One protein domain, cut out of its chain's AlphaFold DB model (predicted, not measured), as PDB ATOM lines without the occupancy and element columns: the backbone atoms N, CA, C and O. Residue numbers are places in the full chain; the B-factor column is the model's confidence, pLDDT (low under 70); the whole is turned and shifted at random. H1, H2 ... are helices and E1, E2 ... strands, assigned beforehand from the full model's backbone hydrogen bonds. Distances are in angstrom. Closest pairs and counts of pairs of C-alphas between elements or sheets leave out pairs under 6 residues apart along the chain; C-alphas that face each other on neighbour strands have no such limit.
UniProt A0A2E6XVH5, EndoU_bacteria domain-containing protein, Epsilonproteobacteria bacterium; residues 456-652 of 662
ATOM      1  N   LYS A 456       6.231  29.144   6.888       70.12
ATOM      2  CA  LYS A 456       5.747  29.310   5.513       70.12
ATOM      3  C   LYS A 456       6.259  28.195   4.588       70.12
ATOM      4  O   LYS A 456       5.438  27.538   3.963       70.12
ATOM      5  N   VAL A 457       7.554  27.868   4.652       68.00
ATOM      6  CA  VAL A 457       8.158  26.719   3.940       68.00
ATOM      7  C   VAL A 457       7.448  25.415   4.277       68.00
ATOM      8  O   VAL A 457       7.135  24.621   3.395       68.00
ATOM      9  N   LEU A 458       7.169  25.182   5.560       73.12
ATOM     10  CA  LEU A 458       6.473  23.967   5.977       73.12
ATOM     11  C   LEU A 458       5.022  23.943   5.476       73.12
ATOM     12  O   LEU A 458       4.538  22.886   5.078       73.12
ATOM     13  N   ILE A 459       4.326  25.087   5.482       77.06
ATOM     14  CA  ILE A 459       2.968  25.214   4.935       77.06
ATOM     15  C   ILE A 459       2.971  24.903   3.437       77.06
ATOM     16  O   ILE A 459       2.148  24.101   2.991       77.06
ATOM     17  N   ASP A 460       3.903  25.482   2.685       74.75
ATOM     18  CA  ASP A 460       4.007  25.306   1.238       74.75
ATOM     19  C   ASP A 460       4.412  23.870   0.881       74.75
ATOM     20  O   ASP A 460       3.788  23.258   0.014       74.75
ATOM     21  N   GLU A 461       5.338  23.255   1.623       76.94
ATOM     22  CA  GLU A 461       5.677  21.838   1.457       76.94
ATOM     23  C   GLU A 461       4.456  20.932   1.695       76.94
ATOM     24  O   GLU A 461       4.175  20.040   0.892       76.94
ATOM     25  N   ILE A 462       3.702  21.160   2.776       80.12
ATOM     26  CA  ILE A 462       2.505  20.369   3.098       80.12
ATOM     27  C   ILE A 462       1.421  20.560   2.037       80.12
ATOM     28  O   ILE A 462       0.794  19.585   1.619       80.12
ATOM     29  N   LYS A 463       1.216  21.794   1.581       79.88
ATOM     30  CA  LYS A 463       0.230  22.144   0.559       79.88
ATOM     31  C   LYS A 463       0.577  21.544  -0.804       79.88
ATOM     32  O   LYS A 463      -0.276  20.902  -1.405       79.88
ATOM     33  N   ILE A 464       1.811  21.720  -1.276       75.12
ATOM     34  CA  ILE A 464       2.238  21.344  -2.632       75.12
ATOM     35  C   ILE A 464       2.545  19.849  -2.719       75.12
ATOM     36  O   ILE A 464       2.014  19.160  -3.585       75.12
ATOM     37  N   LYS A 465       3.385  19.323  -1.818       77.75
ATOM     38  CA  LYS A 465       3.858  17.930  -1.909       77.75
ATOM     39  C   LYS A 465       2.867  16.929  -1.333       77.75
ATOM     40  O   LYS A 465       2.849  15.777  -1.758       77.75
ATOM     41  N   TYR A 466       2.055  17.354  -0.366       78.19
ATOM     42  CA  TYR A 466       1.169  16.453   0.370       78.19
ATOM     43  C   TYR A 466      -0.305  16.882   0.367       78.19
ATOM     44  O   TYR A 466      -1.104  16.352   1.140       78.19
ATOM     45  N   ASN A 467      -0.677  17.815  -0.516       77.94
ATOM     46  CA  ASN A 467      -2.053  18.268  -0.731       77.94
ATOM     47  C   ASN A 467      -2.779  18.671   0.570       77.94
ATOM     48  O   ASN A 467      -3.937  18.321   0.800       77.94
ATOM     49  N   GLY A 468      -2.062  19.352   1.467       76.44
ATOM     50  CA  GLY A 468      -2.595  19.862   2.729       76.44
ATOM     51  C   GLY A 468      -2.642  18.857   3.883       76.44
ATOM     52  O   GLY A 468      -3.138  19.198   4.959       76.44
ATOM     53  N   VAL A 469      -2.123  17.636   3.701       80.50
ATOM     54  CA  VAL A 469      -2.174  16.562   4.704       80.50
ATOM     55  C   VAL A 469      -0.777  16.032   4.993       80.50
ATOM     56  O   VAL A 469      -0.129  15.488   4.115       80.50
ATOM     57  N   ILE A 470      -0.308  16.087   6.241       81.06
ATOM     58  CA  ILE A 470       0.994  15.495   6.593       81.06
ATOM     59  C   ILE A 470       0.858  13.964   6.645       81.06
ATOM     60  O   ILE A 470       0.145  13.459   7.525       81.06
ATOM     61  N   PRO A 471       1.562  13.187   5.800       75.56
ATOM     62  CA  PRO A 471       1.421  11.738   5.802       75.56
ATOM     63  C   PRO A 471       1.925  11.109   7.099       75.56
ATOM     64  O   PRO A 471       2.931  11.516   7.682       75.56
ATOM     65  N   SER A 472       1.262  10.034   7.518       73.62
ATOM     66  CA  SER A 472       1.563   9.318   8.767       73.62
ATOM     67  C   SER A 472       3.016   8.829   8.884       73.62
ATOM     68  O   SER A 472       3.556   8.724   9.989       73.62
ATOM     69  N   HIS A 473       3.648   8.526   7.746       67.19
ATOM     70  CA  HIS A 473       5.022   8.032   7.662       67.19
ATOM     71  C   HIS A 473       6.079   9.153   7.732       67.19
ATOM     72  O   HIS A 473       7.215   8.885   8.124       67.19
ATOM     73  N   CYS A 474       5.710  10.413   7.470       66.38
ATOM     74  CA  CYS A 474       6.604  11.576   7.500       66.38
ATOM     75  C   CYS A 474       6.818  12.102   8.934       66.38
ATOM     76  O   CYS A 474       6.449  13.223   9.289       66.38
ATOM     77  N   LYS A 475       7.419  11.273   9.802       70.69
ATOM     78  CA  LYS A 475       7.584  11.558  11.242       70.69
ATOM     79  C   LYS A 475       8.403  12.818  11.537       70.69
ATOM     80  O   LYS A 475       8.093  13.487  12.523       70.69
ATOM     81  N   MET A 476       9.424  13.113  10.727       68.38
ATOM     82  CA  MET A 476      10.267  14.302  10.909       68.38
ATOM     83  C   MET A 476       9.494  15.580  10.591       68.38
ATOM     84  O   MET A 476       9.369  16.418  11.475       68.38
ATOM     85  N   LEU A 477       8.864  15.655   9.412       74.06
ATOM     86  CA  LEU A 477       8.006  16.776   9.014       74.06
ATOM     87  C   LEU A 477       6.893  17.031  10.038       74.06
ATOM     88  O   LEU A 477       6.671  18.159  10.464       74.06
ATOM     89  N   ARG A 478       6.235  15.968  10.520       77.69
ATOM     90  CA  ARG A 478       5.213  16.076  11.571       77.69
ATOM     91  C   ARG A 478       5.768  16.666  12.869       77.69
ATOM     92  O   ARG A 478       5.069  17.421  13.538       77.69
ATOM     93  N   LYS A 479       6.977  16.264  13.273       77.62
ATOM     94  CA  LYS A 479       7.622  16.764  14.494       77.62
ATOM     95  C   LYS A 479       7.990  18.238  14.328       77.62
ATOM     96  O   LYS A 479       7.596  19.040  15.160       77.62
ATOM     97  N   GLU A 480       8.644  18.574  13.224       75.06
ATOM     98  CA  GLU A 480       9.080  19.929  12.890       75.06
ATOM     99  C   GLU A 480       7.895  20.900  12.807       75.06
ATOM    100  O   GLU A 480       7.885  21.928  13.482       75.06
ATOM    101  N   PHE A 481       6.831  20.523  12.093       78.88
ATOM    102  CA  PHE A 481       5.623  21.339  11.998       78.88
ATOM    103  C   PHE A 481       4.934  21.503  13.356       78.88
ATOM    104  O   PHE A 481       4.531  22.602  13.722       78.88
ATOM    105  N   LYS A 482       4.849  20.435  14.157       81.31
ATOM    106  CA  LYS A 482       4.275  20.505  15.508       81.31
ATOM    107  C   LYS A 482       5.079  21.412  16.440       81.31
ATOM    108  O   LYS A 482       4.484  22.126  17.245       81.31
ATOM    109  N   ASP A 483       6.403  21.365  16.361       78.81
ATOM    110  CA  ASP A 483       7.280  22.205  17.175       78.81
ATOM    111  C   ASP A 483       7.154  23.679  16.750       78.81
ATOM    112  O   ASP A 483       7.061  24.556  17.610       78.81
ATOM    113  N   ARG A 484       6.997  23.952  15.446       79.44
ATOM    114  CA  ARG A 484       6.736  25.305  14.935       79.44
ATOM    115  C   ARG A 484       5.366  25.851  15.340       79.44
ATOM    116  O   ARG A 484       5.278  27.004  15.750       79.44
ATOM    117  N   LEU A 485       4.317  25.026  15.297       80.69
ATOM    118  CA  LEU A 485       2.982  25.415  15.768       80.69
ATOM    119  C   LEU A 485       2.990  25.780  17.258       80.69
ATOM    120  O   LEU A 485       2.344  26.746  17.644       80.69
ATOM    121  N   LYS A 486       3.751  25.057  18.091       79.06
ATOM    122  CA  LYS A 486       3.901  25.400  19.516       79.06
ATOM    123  C   LYS A 486       4.603  26.736  19.734       79.06
ATOM    124  O   LYS A 486       4.208  27.468  20.634       79.06
ATOM    125  N   LEU A 487       5.645  27.025  18.953       75.06
ATOM    126  CA  LEU A 487       6.352  28.303  19.030       75.06
ATOM    127  C   LEU A 487       5.409  29.452  18.651       75.06
ATOM    128  O   LEU A 487       5.290  30.427  19.381       75.06
ATOM    129  N   LEU A 488       4.643  29.275  17.573       73.69
ATOM    130  CA  LEU A 488       3.647  30.249  17.142       73.69
ATOM    131  C   LEU A 488       2.531  30.439  18.182       73.69
ATOM    132  O   LEU A 488       2.133  31.561  18.473       73.69
ATOM    133  N   GLU A 489       2.046  29.356  18.796       74.62
ATOM    134  CA  GLU A 489       1.110  29.440  19.925       74.62
ATOM    135  C   GLU A 489       1.697  30.210  21.117       74.62
ATOM    136  O   GLU A 489       0.931  30.759  21.904       74.62
ATOM    137  N   GLN A 490       3.021  30.220  21.308       72.56
ATOM    138  CA  GLN A 490       3.678  31.017  22.348       72.56
ATOM    139  C   GLN A 490       3.796  32.489  21.947       72.56
ATOM    140  O   GLN A 490       3.544  33.348  22.786       72.56
ATOM    141  N   GLU A 491       4.119  32.780  20.688       69.81
ATOM    142  CA  GLU A 491       4.205  34.146  20.150       69.81
ATOM    143  C   GLU A 491       2.839  34.848  20.140       69.81
ATOM    144  O   GLU A 491       2.738  36.021  20.487       69.81
ATOM    145  N   LEU A 492       1.772  34.113  19.815       66.44
ATOM    146  CA  LEU A 492       0.397  34.622  19.801       66.44
ATOM    147  C   LEU A 492      -0.237  34.725  21.201       66.44
ATOM    148  O   LEU A 492      -1.374  35.185  21.324       66.44
ATOM    149  N   ARG A 493       0.440  34.287  22.275       66.25
ATOM    150  CA  ARG A 493      -0.102  34.399  23.641       66.25
ATOM    151  C   ARG A 493      -0.050  35.836  24.132       66.25
ATOM    152  O   ARG A 493       1.013  36.439  24.241       66.25
ATOM    153  N   SER A 494      -1.187  36.336  24.605       56.72
ATOM    154  CA  SER A 494      -1.214  37.592  25.348       56.72
ATOM    155  C   SER A 494      -0.643  37.415  26.769       56.72
ATOM    156  O   SER A 494      -1.104  36.600  27.572       56.72
ATOM    157  N   PHE A 495       0.363  38.227  27.117       52.06
ATOM    158  CA  PHE A 495       1.094  38.182  28.400       52.06
ATOM    159  C   PHE A 495       0.213  38.472  29.646       52.06
ATOM    160  O   PHE A 495       0.632  38.249  30.778       52.06
ATOM    161  N   LYS A 496      -1.034  38.943  29.465       55.22
ATOM    162  CA  LYS A 496      -1.972  39.316  30.550       55.22
ATOM    163  C   LYS A 496      -2.774  38.144  31.147       55.22
ATOM    164  O   LYS A 496      -3.471  38.319  32.147       55.22
ATOM    165  N   LEU A 497      -2.665  36.941  30.582       60.78
ATOM    166  CA  LEU A 497      -3.461  35.763  30.962       60.78
ATOM    167  C   LEU A 497      -3.237  35.272  32.404       60.78
ATOM    168  O   LEU A 497      -4.191  34.844  33.055       60.78
ATOM    169  N   GLU A 498      -2.008  35.333  32.921       59.53
ATOM    170  CA  GLU A 498      -1.666  34.811  34.256       59.53
ATOM    171  C   GLU A 498      -2.379  35.556  35.395       59.53
ATOM    172  O   GLU A 498      -2.882  34.930  36.333       59.53
ATOM    173  N   GLN A 499      -2.467  36.886  35.307       61.19
ATOM    174  CA  GLN A 499      -3.133  37.712  36.321       61.19
ATOM    175  C   GLN A 499      -4.648  37.470  36.319       61.19
ATOM    176  O   GLN A 499      -5.246  37.242  37.369       61.19
ATOM    177  N   ILE A 500      -5.265  37.398  35.137       62.81
ATOM    178  CA  ILE A 500      -6.704  37.134  34.989       62.81
ATOM    179  C   ILE A 500      -7.054  35.718  35.462       62.81
ATOM    180  O   ILE A 500      -8.069  35.514  36.132       62.81
ATOM    181  N   LYS A 501      -6.191  34.732  35.185       66.00
ATOM    182  CA  LYS A 501      -6.352  33.347  35.651       66.00
ATOM    183  C   LYS A 501      -6.318  33.255  37.175       66.00
ATOM    184  O   LYS A 501      -7.151  32.549  37.741       66.00
ATOM    185  N   LYS A 502      -5.426  34.005  37.834       64.38
ATOM    186  CA  LYS A 502      -5.355  34.085  39.303       64.38
ATOM    187  C   LYS A 502      -6.591  34.744  39.927       64.38
ATOM    188  O   LYS A 502      -7.034  34.285  40.974       64.38
ATOM    189  N   ILE A 503      -7.149  35.783  39.301       64.25
ATOM    190  CA  ILE A 503      -8.236  36.587  39.890       64.25
ATOM    191  C   ILE A 503      -9.634  36.026  39.553       64.25
ATOM    192  O   ILE A 503     -10.535  36.054  40.391       64.25
ATOM    193  N   HIS A 504      -9.840  35.497  38.342       65.88
ATOM    194  CA  HIS A 504     -11.175  35.160  37.823       65.88
ATOM    195  C   HIS A 504     -11.306  33.753  37.205       65.88
ATOM    196  O   HIS A 504     -12.419  33.339  36.871       65.88
ATOM    197  N   GLY A 505     -10.201  33.011  37.049       61.78
ATOM    198  CA  GLY A 505     -10.159  31.739  36.312       61.78
ATOM    199  C   GLY A 505     -10.714  30.517  37.047       61.78
ATOM    200  O   GLY A 505     -11.099  29.545  36.396       61.78
ATOM    201  N   SER A 506     -10.800  30.565  38.378       73.69
ATOM    202  CA  SER A 506     -11.249  29.443  39.210       73.69
ATOM    203  C   SER A 506     -12.232  29.900  40.285       73.69
ATOM    204  O   SER A 506     -11.964  30.858  41.005       73.69
ATOM    205  N   LYS A 507     -13.336  29.168  40.470       77.25
ATOM    206  CA  LYS A 507     -14.252  29.344  41.612       77.25
ATOM    207  C   LYS A 507     -14.670  28.005  42.205       77.25
ATOM    208  O   LYS A 507     -14.618  26.969  41.545       77.25
ATOM    209  N   ARG A 508     -15.124  28.011  43.460       72.62
ATOM    210  CA  ARG A 508     -15.886  26.887  44.024       72.62
ATOM    211  C   ARG A 508     -17.374  27.136  43.813       72.62
ATOM    212  O   ARG A 508     -17.892  28.136  44.294       72.62
ATOM    213  N   VAL A 509     -18.049  26.202  43.152       70.38
ATOM    214  CA  VAL A 509     -19.505  26.207  42.955       70.38
ATOM    215  C   VAL A 509     -20.032  24.846  43.401       70.38
ATOM    216  O   VAL A 509     -19.528  23.817  42.953       70.38
ATOM    217  N   ASN A 510     -21.008  24.816  44.315       69.56
ATOM    218  CA  ASN A 510     -21.615  23.584  44.846       69.56
ATOM    219  C   ASN A 510     -20.582  22.523  45.293       69.56
ATOM    220  O   ASN A 510     -20.663  21.357  44.915       69.56
ATOM    221  N   ASN A 511     -19.570  22.939  46.068       68.38
ATOM    222  CA  ASN A 511     -18.450  22.108  46.550       68.38
ATOM    223  C   ASN A 511     -17.553  21.470  45.470       68.38
ATOM    224  O   ASN A 511     -16.644  20.709  45.809       68.38
ATOM    225  N   LYS A 512     -17.729  21.819  44.191       70.12
ATOM    226  CA  LYS A 512     -16.809  21.464  43.106       70.12
ATOM    227  C   LYS A 512     -15.931  22.662  42.755       70.12
ATOM    228  O   LYS A 512     -16.395  23.803  42.720       70.12
ATOM    229  N   LYS A 513     -14.648  22.411  42.489       75.56
ATOM    230  CA  LYS A 513     -13.771  23.418  41.878       75.56
ATOM    231  C   LYS A 513     -14.130  23.510  40.397       75.56
ATOM    232  O   LYS A 513     -14.131  22.486  39.714       75.56
ATOM    233  N   VAL A 514     -14.460  24.706  39.933       72.31
ATOM    234  CA  VAL A 514     -14.801  24.992  38.543       72.31
ATOM    235  C   VAL A 514     -13.714  25.882  37.956       72.31
ATOM    236  O   VAL A 514     -13.459  26.965  38.482       72.31
ATOM    237  N   ASP A 515     -13.078  25.409  36.888       74.19
ATOM    238  CA  ASP A 515     -12.002  26.117  36.195       74.19
ATOM    239  C   ASP A 515     -12.453  26.518  34.784       74.19
ATOM    240  O   ASP A 515     -12.940  25.677  34.020       74.19
ATOM    241  N   ILE A 516     -12.281  27.795  34.430       72.50
ATOM    242  CA  ILE A 516     -12.515  28.304  33.074       72.50
ATOM    243  C   ILE A 516     -11.258  28.094  32.233       72.50
ATOM    244  O   ILE A 516     -10.163  28.513  32.614       72.50
ATOM    245  N   ALA A 517     -11.416  27.494  31.050       71.06
ATOM    246  CA  ALA A 517     -10.364  27.396  30.041       71.06
ATOM    247  C   ALA A 517     -10.091  28.758  29.370       71.06
ATOM    248  O   ALA A 517     -10.332  28.947  28.182       71.06
ATOM    249  N   LEU A 518      -9.562  29.712  30.139       70.50
ATOM    250  CA  LEU A 518      -9.188  31.059  29.688       70.50
ATOM    251  C   LEU A 518      -8.281  31.045  28.454       70.50
ATOM    252  O   LEU A 518      -8.456  31.842  27.543       70.50
ATOM    253  N   GLU A 519      -7.351  30.093  28.396       69.88
ATOM    254  CA  GLU A 519      -6.436  29.922  27.264       69.88
ATOM    255  C   GLU A 519      -7.174  29.637  25.952       69.88
ATOM    256  O   GLU A 519      -6.714  30.059  24.900       69.88
ATOM    257  N   HIS A 520      -8.329  28.967  26.009       73.38
ATOM    258  CA  HIS A 520      -9.167  28.719  24.838       73.38
ATOM    259  C   HIS A 520      -9.933  29.980  24.401       73.38
ATOM    260  O   HIS A 520     -10.201  30.166  23.220       73.38
ATOM    261  N   ILE A 521     -10.274  30.872  25.336       71.50
ATOM    262  CA  ILE A 521     -10.933  32.151  25.030       71.50
ATOM    263  C   ILE A 521      -9.944  33.099  24.358       71.50
ATOM    264  O   ILE A 521     -10.253  33.705  23.333       71.50
ATOM    265  N   CYS A 522      -8.766  33.228  24.961       69.62
ATOM    266  CA  CYS A 522      -7.812  34.262  24.606       69.62
ATOM    267  C   CYS A 522      -6.937  33.883  23.413       69.62
ATOM    268  O   CYS A 522      -6.594  34.762  22.632       69.62
ATOM    269  N   ASN A 523      -6.602  32.599  23.249       73.12
ATOM    270  CA  ASN A 523      -5.615  32.163  22.265       73.12
ATOM    271  C   ASN A 523      -6.181  31.098  21.332       73.12
ATOM    272  O   ASN A 523      -7.054  30.307  21.704       73.12
ATOM    273  N   PHE A 524      -5.607  31.028  20.135       76.44
ATOM    274  CA  PHE A 524      -5.773  29.865  19.280       76.44
ATOM    275  C   PHE A 524      -5.028  28.659  19.846       76.44
ATOM    276  O   PHE A 524      -3.923  28.770  20.374       76.44
ATOM    277  N   GLN A 525      -5.651  27.496  19.702       77.81
ATOM    278  CA  GLN A 525      -5.028  26.194  19.861       77.81
ATOM    279  C   GLN A 525      -4.908  25.555  18.480       77.81
ATOM    280  O   GLN A 525      -5.916  25.264  17.829       77.81
ATOM    281  N   LEU A 526      -3.667  25.341  18.068       82.00
ATOM    282  CA  LEU A 526      -3.236  24.787  16.798       82.00
ATOM    283  C   LEU A 526      -2.803  23.339  17.034       82.00
ATOM    284  O   LEU A 526      -1.762  23.055  17.630       82.00
ATOM    285  N   LYS A 527      -3.619  22.386  16.585       82.75
ATOM    286  CA  LYS A 527      -3.358  20.955  16.782       82.75
ATOM    287  C   LYS A 527      -3.280  20.229  15.457       82.75
ATOM    288  O   LYS A 527      -3.949  20.575  14.498       82.75
ATOM    289  N   LEU A 528      -2.467  19.180  15.429       81.00
ATOM    290  CA  LEU A 528      -2.475  18.216  14.339       81.00
ATOM    291  C   LEU A 528      -3.391  17.060  14.717       81.00
ATOM    292  O   LEU A 528      -3.062  16.276  15.614       81.00
ATOM    293  N   GLU A 529      -4.524  16.957  14.033       82.19
ATOM    294  CA  GLU A 529      -5.489  15.880  14.216       82.19
ATOM    295  C   GLU A 529      -5.272  14.812  13.142       82.19
ATOM    296  O   GLU A 529      -5.195  15.110  11.951       82.19
ATOM    297  N   HIS A 530      -5.156  13.551  13.556       78.31
ATOM    298  CA  HIS A 530      -5.063  12.448  12.607       78.31
ATOM    299  C   HIS A 530      -6.439  12.156  12.012       78.31
ATOM    300  O   HIS A 530      -7.370  11.809  12.742       78.31
ATOM    301  N   ARG A 531      -6.563  12.229  10.688       76.00
ATOM    302  CA  ARG A 531      -7.794  11.891   9.977       76.00
ATOM    303  C   ARG A 531      -7.555  10.754   9.002       76.00
ATOM    304  O   ARG A 531      -6.985  10.937   7.932       76.00
ATOM    305  N   ASN A 532      -8.085   9.585   9.363       68.38
ATOM    306  CA  ASN A 532      -7.979   8.356   8.571       68.38
ATOM    307  C   ASN A 532      -8.481   8.532   7.130       68.38
ATOM    308  O   ASN A 532      -7.897   7.962   6.218       68.38
ATOM    309  N   ILE A 533      -9.525   9.344   6.927       67.75
ATOM    310  CA  ILE A 533     -10.120   9.627   5.608       67.75
ATOM    311  C   ILE A 533      -9.110  10.303   4.668       67.75
ATOM    312  O   ILE A 533      -9.133  10.064   3.468       67.75
ATOM    313  N   PHE A 534      -8.195  11.099   5.225       64.94
ATOM    314  CA  PHE A 534      -7.170  11.826   4.482       64.94
ATOM    315  C   PHE A 534      -5.796  11.130   4.519       64.94
ATOM    316  O   PHE A 534      -4.839  11.626   3.939       64.94
ATOM    317  N   GLY A 535      -5.666   9.982   5.199       68.44
ATOM    318  CA  GLY A 535      -4.412   9.214   5.268       68.44
ATOM    319  C   GLY A 535      -3.286   9.851   6.103       68.44
ATOM    320  O   GLY A 535      -2.136   9.399   6.039       68.44
ATOM    321  N   GLY A 536      -3.586  10.876   6.908       79.62
ATOM    322  CA  GLY A 536      -2.561  11.620   7.641       79.62
ATOM    323  C   GLY A 536      -3.100  12.641   8.640       79.62
ATOM    324  O   GLY A 536      -4.211  12.515   9.152       79.62
ATOM    325  N   TYR A 537      -2.273  13.631   8.971       80.00
ATOM    326  CA  TYR A 537      -2.571  14.672   9.951       80.00
ATOM    327  C   TYR A 537      -2.981  15.969   9.259       80.00
ATOM    328  O   TYR A 537      -2.303  16.418   8.337       80.00
ATOM    329  N   VAL A 538      -4.048  16.591   9.755       80.81
ATOM    330  CA  VAL A 538      -4.537  17.900   9.307       80.81
ATOM    331  C   VAL A 538      -4.448  18.917  10.438       80.81
ATOM    332  O   VAL A 538      -4.526  18.558  11.616       80.81
ATOM    333  N   LEU A 539      -4.277  20.188  10.080       81.88
ATOM    334  CA  LEU A 539      -4.301  21.284  11.041       81.88
ATOM    335  C   LEU A 539      -5.735  21.551  11.507       81.88
ATOM    336  O   LEU A 539      -6.619  21.863  10.711       81.88
ATOM    337  N   GLU A 540      -5.931  21.480  12.815       80.00
ATOM    338  CA  GLU A 540      -7.144  21.858  13.518       80.00
ATOM    339  C   GLU A 540      -6.891  23.152  14.300       80.00
ATOM    340  O   GLU A 540      -5.907  23.276  15.035       80.00
ATOM    341  N   ILE A 541      -7.798  24.116  14.139       76.88
ATOM    342  CA  ILE A 541      -7.718  25.439  14.756       76.88
ATOM    343  C   ILE A 541      -8.933  25.615  15.665       76.88
ATOM    344  O   ILE A 541     -10.074  25.668  15.206       76.88
ATOM    345  N   THR A 542      -8.692  25.718  16.970       78.19
ATOM    346  CA  THR A 542      -9.732  25.896  18.002       78.19
ATOM    347  C   THR A 542      -9.403  27.092  18.899       78.19
ATOM    348  O   THR A 542      -8.288  27.597  18.845       78.19
ATOM    349  N   GLY A 543     -10.359  27.598  19.687       78.25
ATOM    350  CA  GLY A 543     -10.134  28.766  20.560       78.25
ATOM    351  C   GLY A 543      -9.924  30.094  19.824       78.25
ATOM    352  O   GLY A 543     -10.093  30.150  18.612       78.25
ATOM    353  N   GLY A 544      -9.602  31.171  20.537       80.44
ATOM    354  CA  GLY A 544      -9.390  32.502  19.956       80.44
ATOM    355  C   GLY A 544     -10.707  33.220  19.647       80.44
ATOM    356  O   GLY A 544     -11.190  33.212  18.515       80.44
ATOM    357  N   HIS A 545     -11.296  33.841  20.673       80.62
ATOM    358  CA  HIS A 545     -12.563  34.585  20.595       80.62
ATOM    359  C   HIS A 545     -12.415  36.076  20.897       80.62
ATOM    360  O   HIS A 545     -13.420  36.788  20.923       80.62
ATOM    361  N   LEU A 546     -11.193  36.552  21.139       79.00
ATOM    362  CA  LEU A 546     -10.929  37.964  21.401       79.00
ATOM    363  C   LEU A 546     -10.862  38.790  20.112       79.00
ATOM    364  O   LEU A 546     -10.446  38.278  19.075       79.00
ATOM    365  N   PRO A 547     -11.253  40.073  20.154       76.75
ATOM    366  CA  PRO A 547     -11.070  40.977  19.023       76.75
ATOM    367  C   PRO A 547      -9.610  41.006  18.548       76.75
ATOM    368  O   PRO A 547      -8.703  41.070  19.372       76.75
ATOM    369  N   GLY A 548      -9.384  40.980  17.232       78.00
ATOM    370  CA  GLY A 548      -8.048  41.070  16.623       78.00
ATOM    371  C   GLY A 548      -7.319  39.735  16.443       78.00
ATOM    372  O   GLY A 548      -6.477  39.621  15.560       78.00
ATOM    373  N   VAL A 549      -7.688  38.685  17.187       80.25
ATOM    374  CA  VAL A 549      -6.935  37.417  17.140       80.25
ATOM    375  C   VAL A 549      -7.033  36.717  15.785       80.25
ATOM    376  O   VAL A 549      -6.078  36.076  15.355       80.25
ATOM    377  N   CYS A 550      -8.174  36.813  15.092       84.69
ATOM    378  CA  CYS A 550      -8.336  36.204  13.767       84.69
ATOM    379  C   CYS A 550      -7.439  36.882  12.724       84.69
ATOM    380  O   CYS A 550      -6.916  36.204  11.844       84.69
ATOM    381  N   GLU A 551      -7.253  38.198  12.830       86.75
ATOM    382  CA  GLU A 551      -6.299  38.958  12.027       86.75
ATOM    383  C   GLU A 551      -4.855  38.569  12.352       86.75
ATOM    384  O   GLU A 551      -4.087  38.297  11.432       86.75
ATOM    385  N   ASP A 552      -4.513  38.447  13.637       83.44
ATOM    386  CA  ASP A 552      -3.184  37.999  14.063       83.44
ATOM    387  C   ASP A 552      -2.869  36.607  13.508       83.44
ATOM    388  O   ASP A 552      -1.795  36.389  12.951       83.44
ATOM    389  N   LEU A 553      -3.834  35.681  13.566       84.25
ATOM    390  CA  LEU A 553      -3.692  34.347  12.986       84.25
ATOM    391  C   LEU A 553      -3.566  34.394  11.456       84.25
ATOM    392  O   LEU A 553      -2.792  33.622  10.890       84.25
ATOM    393  N   ALA A 554      -4.284  35.285  10.772       85.88
ATOM    394  CA  ALA A 554      -4.173  35.436   9.321       85.88
ATOM    395  C   ALA A 554      -2.787  35.946   8.895       85.88
ATOM    396  O   ALA A 554      -2.230  35.458   7.911       85.88
ATOM    397  N   ASN A 555      -2.181  36.842   9.680       81.69
ATOM    398  CA  ASN A 555      -0.825  37.348   9.437       81.69
ATOM    399  C   ASN A 555       0.249  36.251   9.521       81.69
ATOM    400  O   ASN A 555       1.321  36.394   8.940       81.69
ATOM    401  N   THR A 556      -0.038  35.128  10.191       78.44
ATOM    402  CA  THR A 556       0.878  33.973  10.255       78.44
ATOM    403  C   THR A 556       0.914  33.145   8.967       78.44
ATOM    404  O   THR A 556       1.773  32.277   8.819       78.44
ATOM    405  N   GLY A 557      -0.036  33.362   8.051       80.88
ATOM    406  CA  GLY A 557      -0.176  32.585   6.819       80.88
ATOM    407  C   GLY A 557      -0.852  31.218   6.988       80.88
ATOM    408  O   GLY A 557      -1.079  30.543   5.988       80.88
ATOM    409  N   LEU A 558      -1.232  30.804   8.206       83.88
ATOM    410  CA  LEU A 558      -1.953  29.539   8.441       83.88
ATOM    411  C   LEU A 558      -3.405  29.569   7.954       83.88
ATOM    412  O   LEU A 558      -3.962  28.535   7.572       83.88
ATOM    413  N   VAL A 559      -4.026  30.747   7.984       87.38
ATOM    414  CA  VAL A 559      -5.398  30.957   7.520       87.38
ATOM    415  C   VAL A 559      -5.496  32.211   6.671       87.38
ATOM    416  O   VAL A 559      -4.751  33.167   6.856       87.38
ATOM    417  N   LYS A 560      -6.485  32.231   5.783       90.25
ATOM    418  CA  LYS A 560      -6.897  33.423   5.050       90.25
ATOM    419  C   LYS A 560      -8.299  33.823   5.490       90.25
ATOM    420  O   LYS A 560      -9.203  32.989   5.518       90.25
ATOM    421  N   ILE A 561      -8.493  35.099   5.818       91.62
ATOM    422  CA  ILE A 561      -9.832  35.645   6.064       91.62
ATOM    423  C   ILE A 561     -10.509  35.825   4.705       91.62
ATOM    424  O   ILE A 561     -10.103  36.663   3.904       91.62
ATOM    425  N   VAL A 562     -11.526  35.010   4.437       92.06
ATOM    426  CA  VAL A 562     -12.326  35.064   3.205       92.06
ATOM    427  C   VAL A 562     -13.426  36.106   3.334       92.06
ATOM    428  O   VAL A 562     -13.709  36.833   2.389       92.06
ATOM    429  N   ASN A 563     -14.053  36.177   4.509       90.19
ATOM    430  CA  ASN A 563     -15.089  37.158   4.791       90.19
ATOM    431  C   ASN A 563     -15.077  37.563   6.268       90.19
ATOM    432  O   ASN A 563     -14.741  36.754   7.136       90.19
ATOM    433  N   LYS A 564     -15.483  38.803   6.537       91.00
ATOM    434  CA  LYS A 564     -15.601  39.399   7.868       91.00
ATOM    435  C   LYS A 564     -16.950  40.108   7.972       91.00
ATOM    436  O   LYS A 564     -17.126  41.199   7.437       91.00
ATOM    437  N   ASN A 565     -17.883  39.503   8.700       86.62
ATOM    438  CA  ASN A 565     -19.235  40.024   8.882       86.62
ATOM    439  C   ASN A 565     -19.413  40.534  10.310       86.62
ATOM    440  O   ASN A 565     -19.425  39.754  11.262       86.62
ATOM    441  N   ARG A 566     -19.581  41.848  10.473       85.06
ATOM    442  CA  ARG A 566     -19.924  42.438  11.771       85.06
ATOM    443  C   ARG A 566     -21.439  42.427  11.960       85.06
ATOM    444  O   ARG A 566     -22.166  43.017  11.165       85.06
ATOM    445  N   LEU A 567     -21.904  41.765  13.012       81.75
ATOM    446  CA  LEU A 567     -23.319  41.657  13.360       81.75
ATOM    447  C   LEU A 567     -23.807  42.917  14.090       81.75
ATOM    448  O   LEU A 567     -23.018  43.664  14.673       81.75
ATOM    449  N   SER A 568     -25.128  43.125  14.121       75.25
ATOM    450  CA  SER A 568     -25.774  44.247  14.829       75.25
ATOM    451  C   SER A 568     -25.491  44.264  16.336       75.25
ATOM    452  O   SER A 568     -25.543  45.313  16.970       75.25
ATOM    453  N   THR A 569     -25.123  43.116  16.902       73.88
ATOM    454  CA  THR A 569     -24.698  42.938  18.298       73.88
ATOM    455  C   THR A 569     -23.248  43.375  18.558       73.88
ATOM    456  O   THR A 569     -22.766  43.296  19.683       73.88
ATOM    457  N   GLY A 570     -22.518  43.823  17.530       78.94
ATOM    458  CA  GLY A 570     -21.113  44.239  17.615       78.94
ATOM    459  C   GLY A 570     -20.098  43.097  17.497       78.94
ATOM    460  O   GLY A 570     -18.904  43.370  17.371       78.94
ATOM    461  N   VAL A 571     -20.579  41.857  17.500       83.25
ATOM    462  CA  VAL A 571     -19.846  40.602  17.279       83.25
ATOM    463  C   VAL A 571     -19.338  40.528  15.844       83.25
ATOM    464  O   VAL A 571     -19.965  41.079  14.940       83.25
ATOM    465  N   THR A 572     -18.223  39.833  15.619       85.19
ATOM    466  CA  THR A 572     -17.704  39.608  14.263       85.19
ATOM    467  C   THR A 572     -17.605  38.120  13.946       85.19
ATOM    468  O   THR A 572     -16.961  37.376  14.681       85.19
ATOM    469  N   ASP A 573     -18.213  37.705  12.837       87.88
ATOM    470  CA  ASP A 573     -18.058  36.373  12.257       87.88
ATOM    471  C   ASP A 573     -17.010  36.401  11.143       87.88
ATOM    472  O   ASP A 573     -17.131  37.150  10.168       87.88
ATOM    473  N   TYR A 574     -15.995  35.550  11.273       87.44
ATOM    474  CA  TYR A 574     -14.952  35.353  10.276       87.44
ATOM    475  C   TYR A 574     -15.182  34.043   9.530       87.44
ATOM    476  O   TYR A 574     -15.296  32.974  10.132       87.44
ATOM    477  N   ILE A 575     -15.198  34.110   8.202       89.50
ATOM    478  CA  ILE A 575     -15.062  32.925   7.356       89.50
ATOM    479  C   ILE A 575     -13.575  32.762   7.074       89.50
ATOM    480  O   ILE A 575     -12.970  33.598   6.403       89.50
ATOM    481  N   LEU A 576     -12.992  31.699   7.619       87.81
ATOM    482  CA  LEU A 576     -11.578  31.386   7.464       87.81
ATOM    483  C   LEU A 576     -11.404  30.293   6.405       87.81
ATOM    484  O   LEU A 576     -12.204  29.359   6.322       87.81
ATOM    485  N   GLN A 577     -10.336  30.397   5.625       87.44
ATOM    486  CA  GLN A 577      -9.838  29.351   4.740       87.44
ATOM    487  C   GLN A 577      -8.527  28.818   5.307       87.44
ATOM    488  O   GLN A 577      -7.657  29.597   5.691       87.44
ATOM    489  N   ASN A 578      -8.391  27.497   5.371       85.56
ATOM    490  CA  ASN A 578      -7.147  26.846   5.749       85.56
ATOM    491  C   ASN A 578      -6.146  26.968   4.592       85.56
ATOM    492  O   ASN A 578      -6.418  26.493   3.490       85.56
ATOM    493  N   CYS A 579      -4.988  27.590   4.823       83.06
ATOM    494  CA  CYS A 579      -3.990  27.786   3.770       83.06
ATOM    495  C   CYS A 579      -3.286  26.488   3.346       83.06
ATOM    496  O   CYS A 579      -2.759  26.437   2.237       83.06
ATOM    497  N   LEU A 580      -3.314  25.440   4.181       79.94
ATOM    498  CA  LEU A 580      -2.732  24.130   3.871       79.94
ATOM    499  C   LEU A 580      -3.594  23.352   2.875       79.94
ATOM    500  O   LEU A 580      -3.070  22.787   1.923       79.94
ATOM    501  N   THR A 581      -4.909  23.303   3.100       77.81
ATOM    502  CA  THR A 581      -5.839  22.482   2.300       77.81
ATOM    503  C   THR A 581      -6.610  23.290   1.258       77.81
ATOM    504  O   THR A 581      -7.220  22.719   0.362       77.81
ATOM    505  N   GLY A 582      -6.640  24.620   1.383       78.06
ATOM    506  CA  GLY A 582      -7.511  25.488   0.589       78.06
ATOM    507  C   GLY A 582      -8.992  25.397   0.974       78.06
ATOM    508  O   GLY A 582      -9.812  26.114   0.397       78.06
ATOM    509  N   GLU A 583      -9.360  24.566   1.950       82.38
ATOM    510  CA  GLU A 583     -10.748  24.384   2.367       82.38
ATOM    511  C   GLU A 583     -11.222  25.521   3.275       82.38
ATOM    512  O   GLU A 583     -10.496  26.019   4.139       82.38
ATOM    513  N   ILE A 584     -12.485  25.908   3.106       84.12
ATOM    514  CA  ILE A 584     -13.161  26.829   4.017       84.12
ATOM    515  C   ILE A 584     -13.586  26.051   5.262       84.12
ATOM    516  O   ILE A 584     -14.185  24.977   5.164       84.12
ATOM    517  N   PHE A 585     -13.306  26.600   6.445       78.94
ATOM    518  CA  PHE A 585     -13.772  25.999   7.688       78.94
ATOM    519  C   PHE A 585     -15.304  25.932   7.687       78.94
ATOM    520  O   PHE A 585     -15.989  26.929   7.471       78.94
ATOM    521  N   SER A 586     -15.843  24.741   7.964       70.19
ATOM    522  CA  SER A 586     -17.287  24.454   7.887       70.19
ATOM    523  C   SER A 586     -18.173  25.335   8.776       70.19
ATOM    524  O   SER A 586     -19.386  25.383   8.572       70.19
ATOM    525  N   LYS A 587     -17.597  26.017   9.770       75.81
ATOM    526  CA  LYS A 587     -18.314  26.913  10.675       75.81
ATOM    527  C   LYS A 587     -17.600  28.262  10.759       75.81
ATOM    528  O   LYS A 587     -16.376  28.265  10.908       75.81
ATOM    529  N   PRO A 588     -18.342  29.385  10.713       78.81
ATOM    530  CA  PRO A 588     -17.772  30.703  10.952       78.81
ATOM    531  C   PRO A 588     -17.110  30.770  12.326       78.81
ATOM    532  O   PRO A 588     -17.600  30.193  13.304       78.81
ATOM    533  N   LYS A 589     -15.996  31.493  12.400       84.75
ATOM    534  CA  LYS A 589     -15.318  31.786  13.652       84.75
ATOM    535  C   LYS A 589     -15.873  33.076  14.233       84.75
ATOM    536  O   LYS A 589     -15.617  34.155  13.710       84.75
ATOM    537  N   THR A 590     -16.622  32.953  15.319       83.50
ATOM    538  CA  THR A 590     -17.228  34.102  15.989       83.50
ATOM    539  C   THR A 590     -16.293  34.685  17.050       83.50
ATOM    540  O   THR A 590     -15.724  33.954  17.869       83.50
ATOM    541  N   VAL A 591     -16.169  36.010  17.041       85.81
ATOM    542  CA  VAL A 591     -15.311  36.816  17.916       85.81
ATOM    543  C   VAL A 591     -16.150  37.865  18.652       85.81
ATOM    544  O   VAL A 591     -17.066  38.458  18.075       85.81
ATOM    545  N   PHE A 592     -15.842  38.097  19.932       84.38
ATOM    546  CA  PHE A 592     -16.547  39.065  20.778       84.38
ATOM    547  C   PHE A 592     -16.433  40.512  20.251       84.38
ATOM    548  O   PHE A 592     -15.536  40.824  19.464       84.38
ATOM    549  N   PRO A 593     -17.325  41.427  20.674       85.75
ATOM    550  CA  PRO A 593     -17.240  42.830  20.281       85.75
ATOM    551  C   PRO A 593     -15.922  43.491  20.700       85.75
ATOM    552  O   PRO A 593     -15.403  43.219  21.779       85.75
ATOM    553  N   LEU A 594     -15.438  44.445  19.895       82.06
ATOM    554  CA  LEU A 594     -14.153  45.140  20.090       82.06
ATOM    555  C   LEU A 594     -13.962  45.757  21.497       82.06
ATOM    556  O   LEU A 594     -12.840  45.890  21.964       82.06
ATOM    557  N   GLY A 595     -15.051  46.139  22.172       79.00
ATOM    558  CA  GLY A 595     -15.020  46.739  23.512       79.00
ATOM    559  C   GLY A 595     -15.104  45.748  24.680       79.00
ATOM    560  O   GLY A 595     -15.198  46.176  25.829       79.00
ATOM    561  N   TRP A 596     -15.148  44.438  24.422       83.25
ATOM    562  CA  TRP A 596     -15.214  43.426  25.475       83.25
ATOM    563  C   TRP A 596     -13.811  43.001  25.913       83.25
ATOM    564  O   TRP A 596     -13.060  42.417  25.139       83.25
ATOM    565  N   THR A 597     -13.487  43.263  27.180       79.62
ATOM    566  CA  THR A 597     -12.250  42.790  27.812       79.62
ATOM    567  C   THR A 597     -12.360  41.321  28.218       79.62
ATOM    568  O   THR A 597     -13.456  40.784  28.411       79.62
ATOM    569  N   GLU A 598     -11.218  40.675  28.428       78.00
ATOM    570  CA  GLU A 598     -11.122  39.310  28.945       78.00
ATOM    571  C   GLU A 598     -11.891  39.157  30.267       78.00
ATOM    572  O   GLU A 598     -12.643  38.202  30.454       78.00
ATOM    573  N   GLU A 599     -11.779  40.138  31.169       78.75
ATOM    574  CA  GLU A 599     -12.517  40.154  32.436       78.75
ATOM    575  C   GLU A 599     -14.034  40.187  32.232       78.75
ATOM    576  O   GLU A 599     -14.771  39.492  32.938       78.75
ATOM    577  N   LYS A 600     -14.515  40.983  31.268       83.69
ATOM    578  CA  LYS A 600     -15.943  41.074  30.950       83.69
ATOM    579  C   LYS A 600     -16.466  39.750  30.406       83.69
ATOM    580  O   LYS A 600     -17.533  39.299  30.829       83.69
ATOM    581  N   ILE A 601     -15.703  39.106  29.523       80.75
ATOM    582  CA  ILE A 601     -16.045  37.786  28.985       80.75
ATOM    583  C   ILE A 601     -16.151  36.782  30.133       80.75
ATOM    584  O   ILE A 601     -17.185  36.143  30.297       80.75
ATOM    585  N   VAL A 602     -15.141  36.705  31.001       80.00
ATOM    586  CA  VAL A 602     -15.119  35.763  32.132       80.00
ATOM    587  C   VAL A 602     -16.283  35.987  33.098       80.00
ATOM    588  O   VAL A 602     -16.937  35.027  33.508       80.00
ATOM    589  N   LYS A 603     -16.586  37.243  33.446       83.25
ATOM    590  CA  LYS A 603     -17.740  37.588  34.295       83.25
ATOM    591  C   LYS A 603     -19.063  37.161  33.655       83.25
ATOM    592  O   LYS A 603     -19.923  36.606  34.341       83.25
ATOM    593  N   SER A 604     -19.207  37.355  32.347       85.50
ATOM    594  CA  SER A 604     -20.397  36.949  31.588       85.50
ATOM    595  C   SER A 604     -20.564  35.426  31.576       85.50
ATOM    596  O   SER A 604     -21.659  34.916  31.800       85.50
ATOM    597  N   VAL A 605     -19.466  34.683  31.410       82.06
ATOM    598  CA  VAL A 605     -19.460  33.213  31.464       82.06
ATOM    599  C   VAL A 605     -19.882  32.700  32.836       82.06
ATOM    600  O   VAL A 605     -20.722  31.804  32.917       82.06
ATOM    601  N   TRP A 606     -19.342  33.277  33.914       84.00
ATOM    602  CA  TRP A 606     -19.758  32.923  35.273       84.00
ATOM    603  C   TRP A 606     -21.240  33.191  35.503       84.00
ATOM    604  O   TRP A 606     -21.920  32.326  36.045       84.00
ATOM    605  N   THR A 607     -21.736  34.338  35.034       86.75
ATOM    606  CA  THR A 607     -23.153  34.710  35.148       86.75
ATOM    607  C   THR A 607     -24.045  33.628  34.536       86.75
ATOM    608  O   THR A 607     -24.960  33.146  35.189       86.75
ATOM    609  N   ILE A 608     -23.722  33.161  33.328       85.56
ATOM    610  CA  ILE A 608     -24.496  32.127  32.624       85.56
ATOM    611  C   ILE A 608     -24.352  30.748  33.281       85.56
ATOM    612  O   ILE A 608     -25.319  29.992  33.386       85.56
ATOM    613  N   TYR A 609     -23.144  30.386  33.713       82.94
ATOM    614  CA  TYR A 609     -22.898  29.092  34.349       82.94
ATOM    615  C   TYR A 609     -23.649  28.964  35.683       82.94
ATOM    616  O   TYR A 609     -24.275  27.930  35.943       82.94
ATOM    617  N   GLU A 610     -23.614  30.018  36.501       84.38
ATOM    618  CA  GLU A 610     -24.211  30.068  37.838       84.38
ATOM    619  C   GLU A 610     -25.733  30.288  37.803       84.38
ATOM    620  O   GLU A 610     -26.401  29.914  38.764       84.38
ATOM    621  N   ASP A 611     -26.298  30.805  36.703       84.38
ATOM    622  CA  ASP A 611     -27.735  31.086  36.595       84.38
ATOM    623  C   ASP A 611     -28.585  29.798  36.681       84.38
ATOM    624  O   ASP A 611     -28.531  28.956  35.771       84.38
ATOM    625  N   PRO A 612     -29.384  29.607  37.747       80.62
ATOM    626  CA  PRO A 612     -30.207  28.415  37.923       80.62
ATOM    627  C   PRO A 612     -31.426  28.372  36.990       80.62
ATOM    628  O   PRO A 612     -32.011  27.302  36.826       80.62
ATOM    629  N   LEU A 613     -31.816  29.501  36.388       83.44
ATOM    630  CA  LEU A 613     -32.969  29.602  35.489       83.44
ATOM    631  C   LEU A 613     -32.648  29.090  34.081       83.44
ATOM    632  O   LEU A 613     -33.551  28.707  33.336       83.44
ATOM    633  N   LEU A 614     -31.366  29.050  33.713       85.25
ATOM    634  CA  LEU A 614     -30.930  28.541  32.419       85.25
ATOM    635  C   LEU A 614     -30.898  27.011  32.405       85.25
ATOM    636  O   LEU A 614     -30.231  26.360  33.215       85.25
ATOM    637  N   LYS A 615     -31.589  26.434  31.418       87.12
ATOM    638  CA  LYS A 615     -31.667  24.986  31.217       87.12
ATOM    639  C   LYS A 615     -30.292  24.411  30.871       87.12
ATOM    640  O   LYS A 615     -29.618  24.880  29.957       87.12
ATOM    641  N   VAL A 616     -29.909  23.358  31.591       85.19
ATOM    642  CA  VAL A 616     -28.719  22.556  31.292       85.19
ATOM    643  C   VAL A 616     -29.070  21.488  30.270       85.19
ATOM    644  O   VAL A 616     -29.994  20.701  30.480       85.19
ATOM    645  N   GLU A 617     -28.293  21.414  29.198       84.56
ATOM    646  CA  GLU A 617     -28.423  20.382  28.174       84.56
ATOM    647  C   GLU A 617     -27.161  19.520  28.110       84.56
ATOM    648  O   GLU A 617     -26.056  19.985  28.387       84.56
ATOM    649  N   LYS A 618     -27.319  18.234  27.780       82.00
ATOM    650  CA  LYS A 618     -26.222  17.261  27.722       82.00
ATOM    651  C   LYS A 618     -25.902  16.930  26.269       82.00
ATOM    652  O   LYS A 618     -26.797  16.603  25.495       82.00
ATOM    653  N   THR A 619     -24.625  16.972  25.902       74.88
ATOM    654  CA  THR A 619     -24.155  16.532  24.586       74.88
ATOM    655  C   THR A 619     -23.999  15.009  24.550       74.88
ATOM    656  O   THR A 619     -23.753  14.363  25.573       74.88
ATOM    657  N   GLY A 620     -24.037  14.422  23.350       67.00
ATOM    658  CA  GLY A 620     -23.740  12.994  23.148       67.00
ATOM    659  C   GLY A 620     -22.318  12.575  23.565       67.00
ATOM    660  O   GLY A 620     -22.043  11.388  23.688       67.00
ATOM    661  N   SER A 621     -21.425  13.535  23.830       65.75
ATOM    662  CA  SER A 621     -20.026  13.331  24.233       65.75
ATOM    663  C   SER A 621     -19.776  13.448  25.744       65.75
ATOM    664  O   SER A 621     -18.626  13.541  26.170       65.75
ATOM    665  N   GLY A 622     -20.831  13.476  26.568       71.88
ATOM    666  CA  GLY A 622     -20.696  13.593  28.028       71.88
ATOM    667  C   GLY A 622     -20.316  14.996  28.517       71.88
ATOM    668  O   GLY A 622     -19.918  15.150  29.671       71.88
ATOM    669  N   LYS A 623     -20.448  16.015  27.660       78.44
ATOM    670  CA  LYS A 623     -20.329  17.431  28.025       78.44
ATOM    671  C   LYS A 623     -21.719  18.013  28.305       78.44
ATOM    672  O   LYS A 623     -22.734  17.438  27.916       78.44
ATOM    673  N   PHE A 624     -21.762  19.156  28.968       82.50
ATOM    674  CA  PHE A 624     -22.982  19.887  29.291       82.50
ATOM    675  C   PHE A 624     -22.882  21.312  28.768       82.50
ATOM    676  O   PHE A 624     -21.779  21.860  28.731       82.50
ATOM    677  N   PHE A 625     -24.003  21.920  28.388       84.12
ATOM    678  CA  PHE A 625     -24.032  23.330  28.026       84.12
ATOM    679  C   PHE A 625     -25.250  24.079  28.562       84.12
ATOM    680  O   PHE A 625     -26.292  23.494  28.856       84.12
ATOM    681  N   LYS A 626     -25.084  25.400  28.661       87.12
ATOM    682  CA  LYS A 626     -26.136  26.401  28.867       87.12
ATOM    683  C   LYS A 626     -26.005  27.470  27.795       87.12
ATOM    684  O   LYS A 626     -24.899  27.730  27.321       87.12
ATOM    685  N   VAL A 627     -27.118  28.103  27.449       85.19
ATOM    686  CA  VAL A 627     -27.139  29.297  26.600       85.19
ATOM    687  C   VAL A 627     -27.760  30.421  27.409       85.19
ATOM    688  O   VAL A 627     -28.855  30.250  27.933       85.19
ATOM    689  N   GLY A 628     -27.055  31.540  27.527       83.75
ATOM    690  CA  GLY A 628     -27.567  32.749  28.164       83.75
ATOM    691  C   GLY A 628     -27.338  33.968  27.285       83.75
ATOM    692  O   GLY A 628     -26.447  33.969  26.435       83.75
ATOM    693  N   THR A 629     -28.144  35.005  27.485       84.06
ATOM    694  CA  THR A 629     -28.040  36.261  26.738       84.06
ATOM    695  C   THR A 629     -27.418  37.342  27.614       84.06
ATOM    696  O   THR A 629     -27.934  37.633  28.690       84.06
ATOM    697  N   ILE A 630     -26.349  37.982  27.138       83.06
ATOM    698  CA  ILE A 630     -25.710  39.138  27.782       83.06
ATOM    699  C   ILE A 630     -25.572  40.244  26.734       83.06
ATOM    700  O   ILE A 630     -25.007  40.002  25.677       83.06
ATOM    701  N   GLU A 631     -26.100  41.444  26.994       80.50
ATOM    702  CA  GLU A 631     -26.045  42.592  26.059       80.50
ATOM    703  C   GLU A 631     -26.515  42.251  24.628       80.50
ATOM    704  O   GLU A 631     -25.890  42.629  23.642       80.50
ATOM    705  N   ASN A 632     -27.627  41.512  24.511       77.44
ATOM    706  CA  ASN A 632     -28.184  41.010  23.242       77.44
ATOM    707  C   ASN A 632     -27.292  40.001  22.494       77.44
ATOM    708  O   ASN A 632     -27.548  39.694  21.331       77.44
ATOM    709  N   ILE A 633     -26.275  39.451  23.157       78.50
ATOM    710  CA  ILE A 633     -25.393  38.415  22.627       78.50
ATOM    711  C   ILE A 633     -25.735  37.085  23.292       78.50
ATOM    712  O   ILE A 633     -25.665  36.954  24.513       78.50
ATOM    713  N   ASN A 634     -26.071  36.079  22.487       79.88
ATOM    714  CA  ASN A 634     -26.250  34.713  22.968       79.88
ATOM    715  C   ASN A 634     -24.888  34.036  23.146       79.88
ATOM    716  O   ASN A 634     -24.134  33.870  22.191       79.88
ATOM    717  N   ILE A 635     -24.575  33.628  24.373       79.81
ATOM    718  CA  ILE A 635     -23.324  32.968  24.735       79.81
ATOM    719  C   ILE A 635     -23.650  31.544  25.183       79.81
ATOM    720  O   ILE A 635     -24.403  31.324  26.134       79.81
ATOM    721  N   GLN A 636     -23.052  30.570  24.500       82.19
ATOM    722  CA  GLN A 636     -23.108  29.164  24.883       82.19
ATOM    723  C   GLN A 636     -21.889  28.811  25.740       82.19
ATOM    724  O   GLN A 636     -20.753  28.985  25.301       82.19
ATOM    725  N   VAL A 637     -22.127  28.295  26.943       80.38
ATOM    726  CA  VAL A 637     -21.088  27.862  27.886       80.38
ATOM    727  C   VAL A 637     -21.067  26.338  27.928       80.38
ATOM    728  O   VAL A 637     -22.041  25.743  28.387       80.38
ATOM    729  N   LEU A 638     -19.976  25.709  27.473       79.12
ATOM    730  CA  LEU A 638     -19.792  24.252  27.473       79.12
ATOM    731  C   LEU A 638     -18.831  23.818  28.591       79.12
ATOM    732  O   LEU A 638     -17.723  24.344  28.715       79.12
ATOM    733  N   TRP A 639     -19.193  22.800  29.374       77.00
ATOM    734  CA  TRP A 639     -18.317  22.222  30.398       77.00
ATOM    735  C   TRP A 639     -18.329  20.693  30.407       77.00
ATOM    736  O   TRP A 639     -19.261  20.041  29.942       77.00
ATOM    737  N   SER A 640     -17.265  20.109  30.953       76.50
ATOM    738  CA  SER A 640     -17.187  18.686  31.293       76.50
ATOM    739  C   SER A 640     -17.005  18.509  32.790       76.50
ATOM    740  O   SER A 640     -16.272  19.275  33.420       76.50
ATOM    741  N   GLU A 641     -17.585  17.451  33.341       70.75
ATOM    742  CA  GLU A 641     -17.273  17.016  34.698       70.75
ATOM    743  C   GLU A 641     -16.091  16.034  34.669       70.75
ATOM    744  O   GLU A 641     -16.116  15.041  33.943       70.75
ATOM    745  N   LYS A 642     -15.042  16.306  35.452       62.31
ATOM    746  CA  LYS A 642     -13.875  15.428  35.632       62.31
ATOM    747  C   LYS A 642     -13.680  15.151  37.126       62.31
ATOM    748  O   LYS A 642     -12.986  15.877  37.832       62.31
ATOM    749  N   GLY A 643     -14.286  14.080  37.636       58.69
ATOM    750  CA  GLY A 643     -14.163  13.711  39.053       58.69
ATOM    751  C   GLY A 643     -14.788  14.754  39.996       58.69
ATOM    752  O   GLY A 643     -15.976  15.045  39.887       58.69
ATOM    753  N   LYS A 644     -14.009  15.310  40.941       46.84
ATOM    754  CA  LYS A 644     -14.464  16.360  41.887       46.84
ATOM    755  C   LYS A 644     -14.365  17.794  41.332       46.84
ATOM    756  O   LYS A 644     -14.645  18.746  42.064       46.84
ATOM    757  N   SER A 645     -13.956  17.971  40.077       45.00
ATOM    758  CA  SER A 645     -13.862  19.278  39.422       45.00
ATOM    759  C   SER A 645     -14.710  19.339  38.153       45.00
ATOM    760  O   SER A 645     -14.898  18.339  37.458       45.00
ATOM    761  N   ASN A 646     -15.210  20.532  37.842       58.59
ATOM    762  CA  ASN A 646     -15.795  20.830  36.540       58.59
ATOM    763  C   ASN A 646     -14.801  21.699  35.766       58.59
ATOM    764  O   ASN A 646     -14.224  22.638  36.308       58.59
ATOM    765  N   GLN A 647     -14.592  21.381  34.495       52.78
ATOM    766  CA  GLN A 647     -13.780  22.191  33.594       52.78
ATOM    767  C   GLN A 647     -14.715  22.798  32.551       52.78
ATOM    768  O   GLN A 647     -15.355  22.054  31.807       52.78
ATOM    769  N   VAL A 648     -14.820  24.125  32.505       57.28
ATOM    770  CA  VAL A 648     -15.527  24.842  31.434       57.28
ATOM    771  C   VAL A 648     -14.579  24.858  30.239       57.28
ATOM    772  O   VAL A 648     -13.511  25.465  30.306       57.28
ATOM    773  N   LEU A 649     -14.905  24.063  29.218       51.09
ATOM    774  CA  LEU A 649     -13.958  23.587  28.206       51.09
ATOM    775  C   LEU A 649     -13.961  24.399  26.915       51.09
ATOM    776  O   LEU A 649     -12.944  24.383  26.229       51.09
ATOM    777  N   ASP A 650     -15.089  25.000  26.537       44.91
ATOM    778  CA  ASP A 650     -15.261  25.467  25.161       44.91
ATOM    779  C   ASP A 650     -16.390  26.496  25.013       44.91
ATOM    780  O   ASP A 650     -17.326  26.534  25.823       44.91
ATOM    781  N   PHE A 651     -16.304  27.280  23.939       50.69
ATOM    782  CA  PHE A 651     -17.284  28.273  23.518       50.69
ATOM    783  C   PHE A 651     -17.631  28.089  22.036       50.69
ATOM    784  O   PHE A 651     -16.867  27.547  21.250       50.69
ATOM    785  N   ILE A 652     -18.770  28.668  21.669       44.91
ATOM    786  CA  ILE A 652     -19.356  28.835  20.332       44.91
ATOM    787  C   ILE A 652     -20.355  27.744  19.925       44.91
ATOM    788  O   ILE A 652     -19.994  26.588  19.719       44.91
TER     789      ILE A 652
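AT A GLANCE: This is residues 456 to 652 of the 662 residues of the protein "EndoU_bacteria domain-containing protein" of Epsilonproteobacteria bacterium (UniProt A0A2E6XVH5). At one end of this domain a five-stranded sheet, E1, E2, E10, E9 and E8, is curled like part of a barrel round helix H6; the other end is made of two smaller units, the hairpin E3 and E4 with the long helix H2 over it, and the three-stranded sheet E5, E6 and E7 with H5 on one face. H4 sits between the two ends, near the mean of the C-alphas, while H1 lies at the far end from the curled sheet. The printed part has 197 residues, with six named helices and ten named strands in the order H1 H2 H3 E1 E2 H4 E3 E4 H5 E5 E6 E7 H6 E8 E9 E10. The class is mixed, helices and strands; the five-stranded sheet is mixed, and the other two are antiparallel. The whole is compact, with a radius of gyration of the C-alphas of 18.1 A and spans of 53 by 40 by 33 A.

IN THESE COORDINATES: H1, residues 456 to 466, begins at C-alpha 456 at (5.747, 29.310, 5.513) and is 14.6 A long. H2, residues 475 to 491, is the longest helix, 24.5 A, and H3 holds residues 497 to 504. E1, residues 506 to 509, and E2, residues 512 to 516, form a hairpin before H4, residues 518 to 522. E3, residues 524 to 531, 20.3 A, and E4, residues 536 to 543, 22.8 A, form the next hairpin. H5 holds residues 549 to 555. E5, residues 559 to 566, bends by 63 degrees at residue 562; E6, residues 572 to 578, and E7, residues 589 to 591, follow. H6, residues 598 to 610, 18.3 A, starts at C-alpha 598 at (-11.122, 39.310, 28.945). E8, residues 623 to 630, 22.4 A, E9, residues 633 to 642, 28.8 A, and E10, residues 645 to 651, come last, with C-alpha 651 at (-17.284, 28.273, 23.518).

HOW THE PARTS SIT: The strongly twisted sheet runs E1, E2, E10, E9, E8. E8, E9 and E10 are a meander, each strand the antiparallel neighbour of the one before, with N 628 and O 635 3.0 A apart and N 640 and O 647 2.9 A apart. E2 and E10 are parallel, with N 648 and O 515 at 2.9 A; E1 and E2 are antiparallel, with N 507 and O 514 at 3.0 A. H6 is on one face of this sheet, making two layers; its closest C-alphas to E8 are Ile 608 and Gly 628, 5.5 A. H3 touches H6, with residues 598 to 603 of H6 alone, at a steep tilt of 39 degrees, the same way; the closest C-alphas are His 504 and Val 602, 7.0 A. H4 only grazes the sheet, and its His 520 has its C-alpha 4.4 A from that of Gly 543 in E4. E3 and E4 are antiparallel, with N 527 and O 540 at 2.9 A. The closest C-alphas of H2 and E3 are Leu 485 and Leu 526, 6.3 A. H1 and H2 are close but not clearly touching, Leu 458 and Phe 481 having the closest C-alphas, 6.6 A. E4 and E7 are near each other. E5, E6 and E7 form the other meander, with N 560 and O 577 at 2.9 A and N 574 and O 589 at 2.8 A. H5 is on this sheet at a height of 8.8 A. In H1, H2, H3, H4, H5 and H6 every O i to N i+4 pair is within hydrogen-bond range.

THE WHOLE: The C-alphas farthest apart, those of Lys 465 and Leu 613, are 53.8 A apart. The printed part has no cut. The link from H6 to E8, residues 611 to 622, is long. Mean pLDDT of the printed part is 76.3; the values under 70 include residues 491 to 505 and 642 to 652.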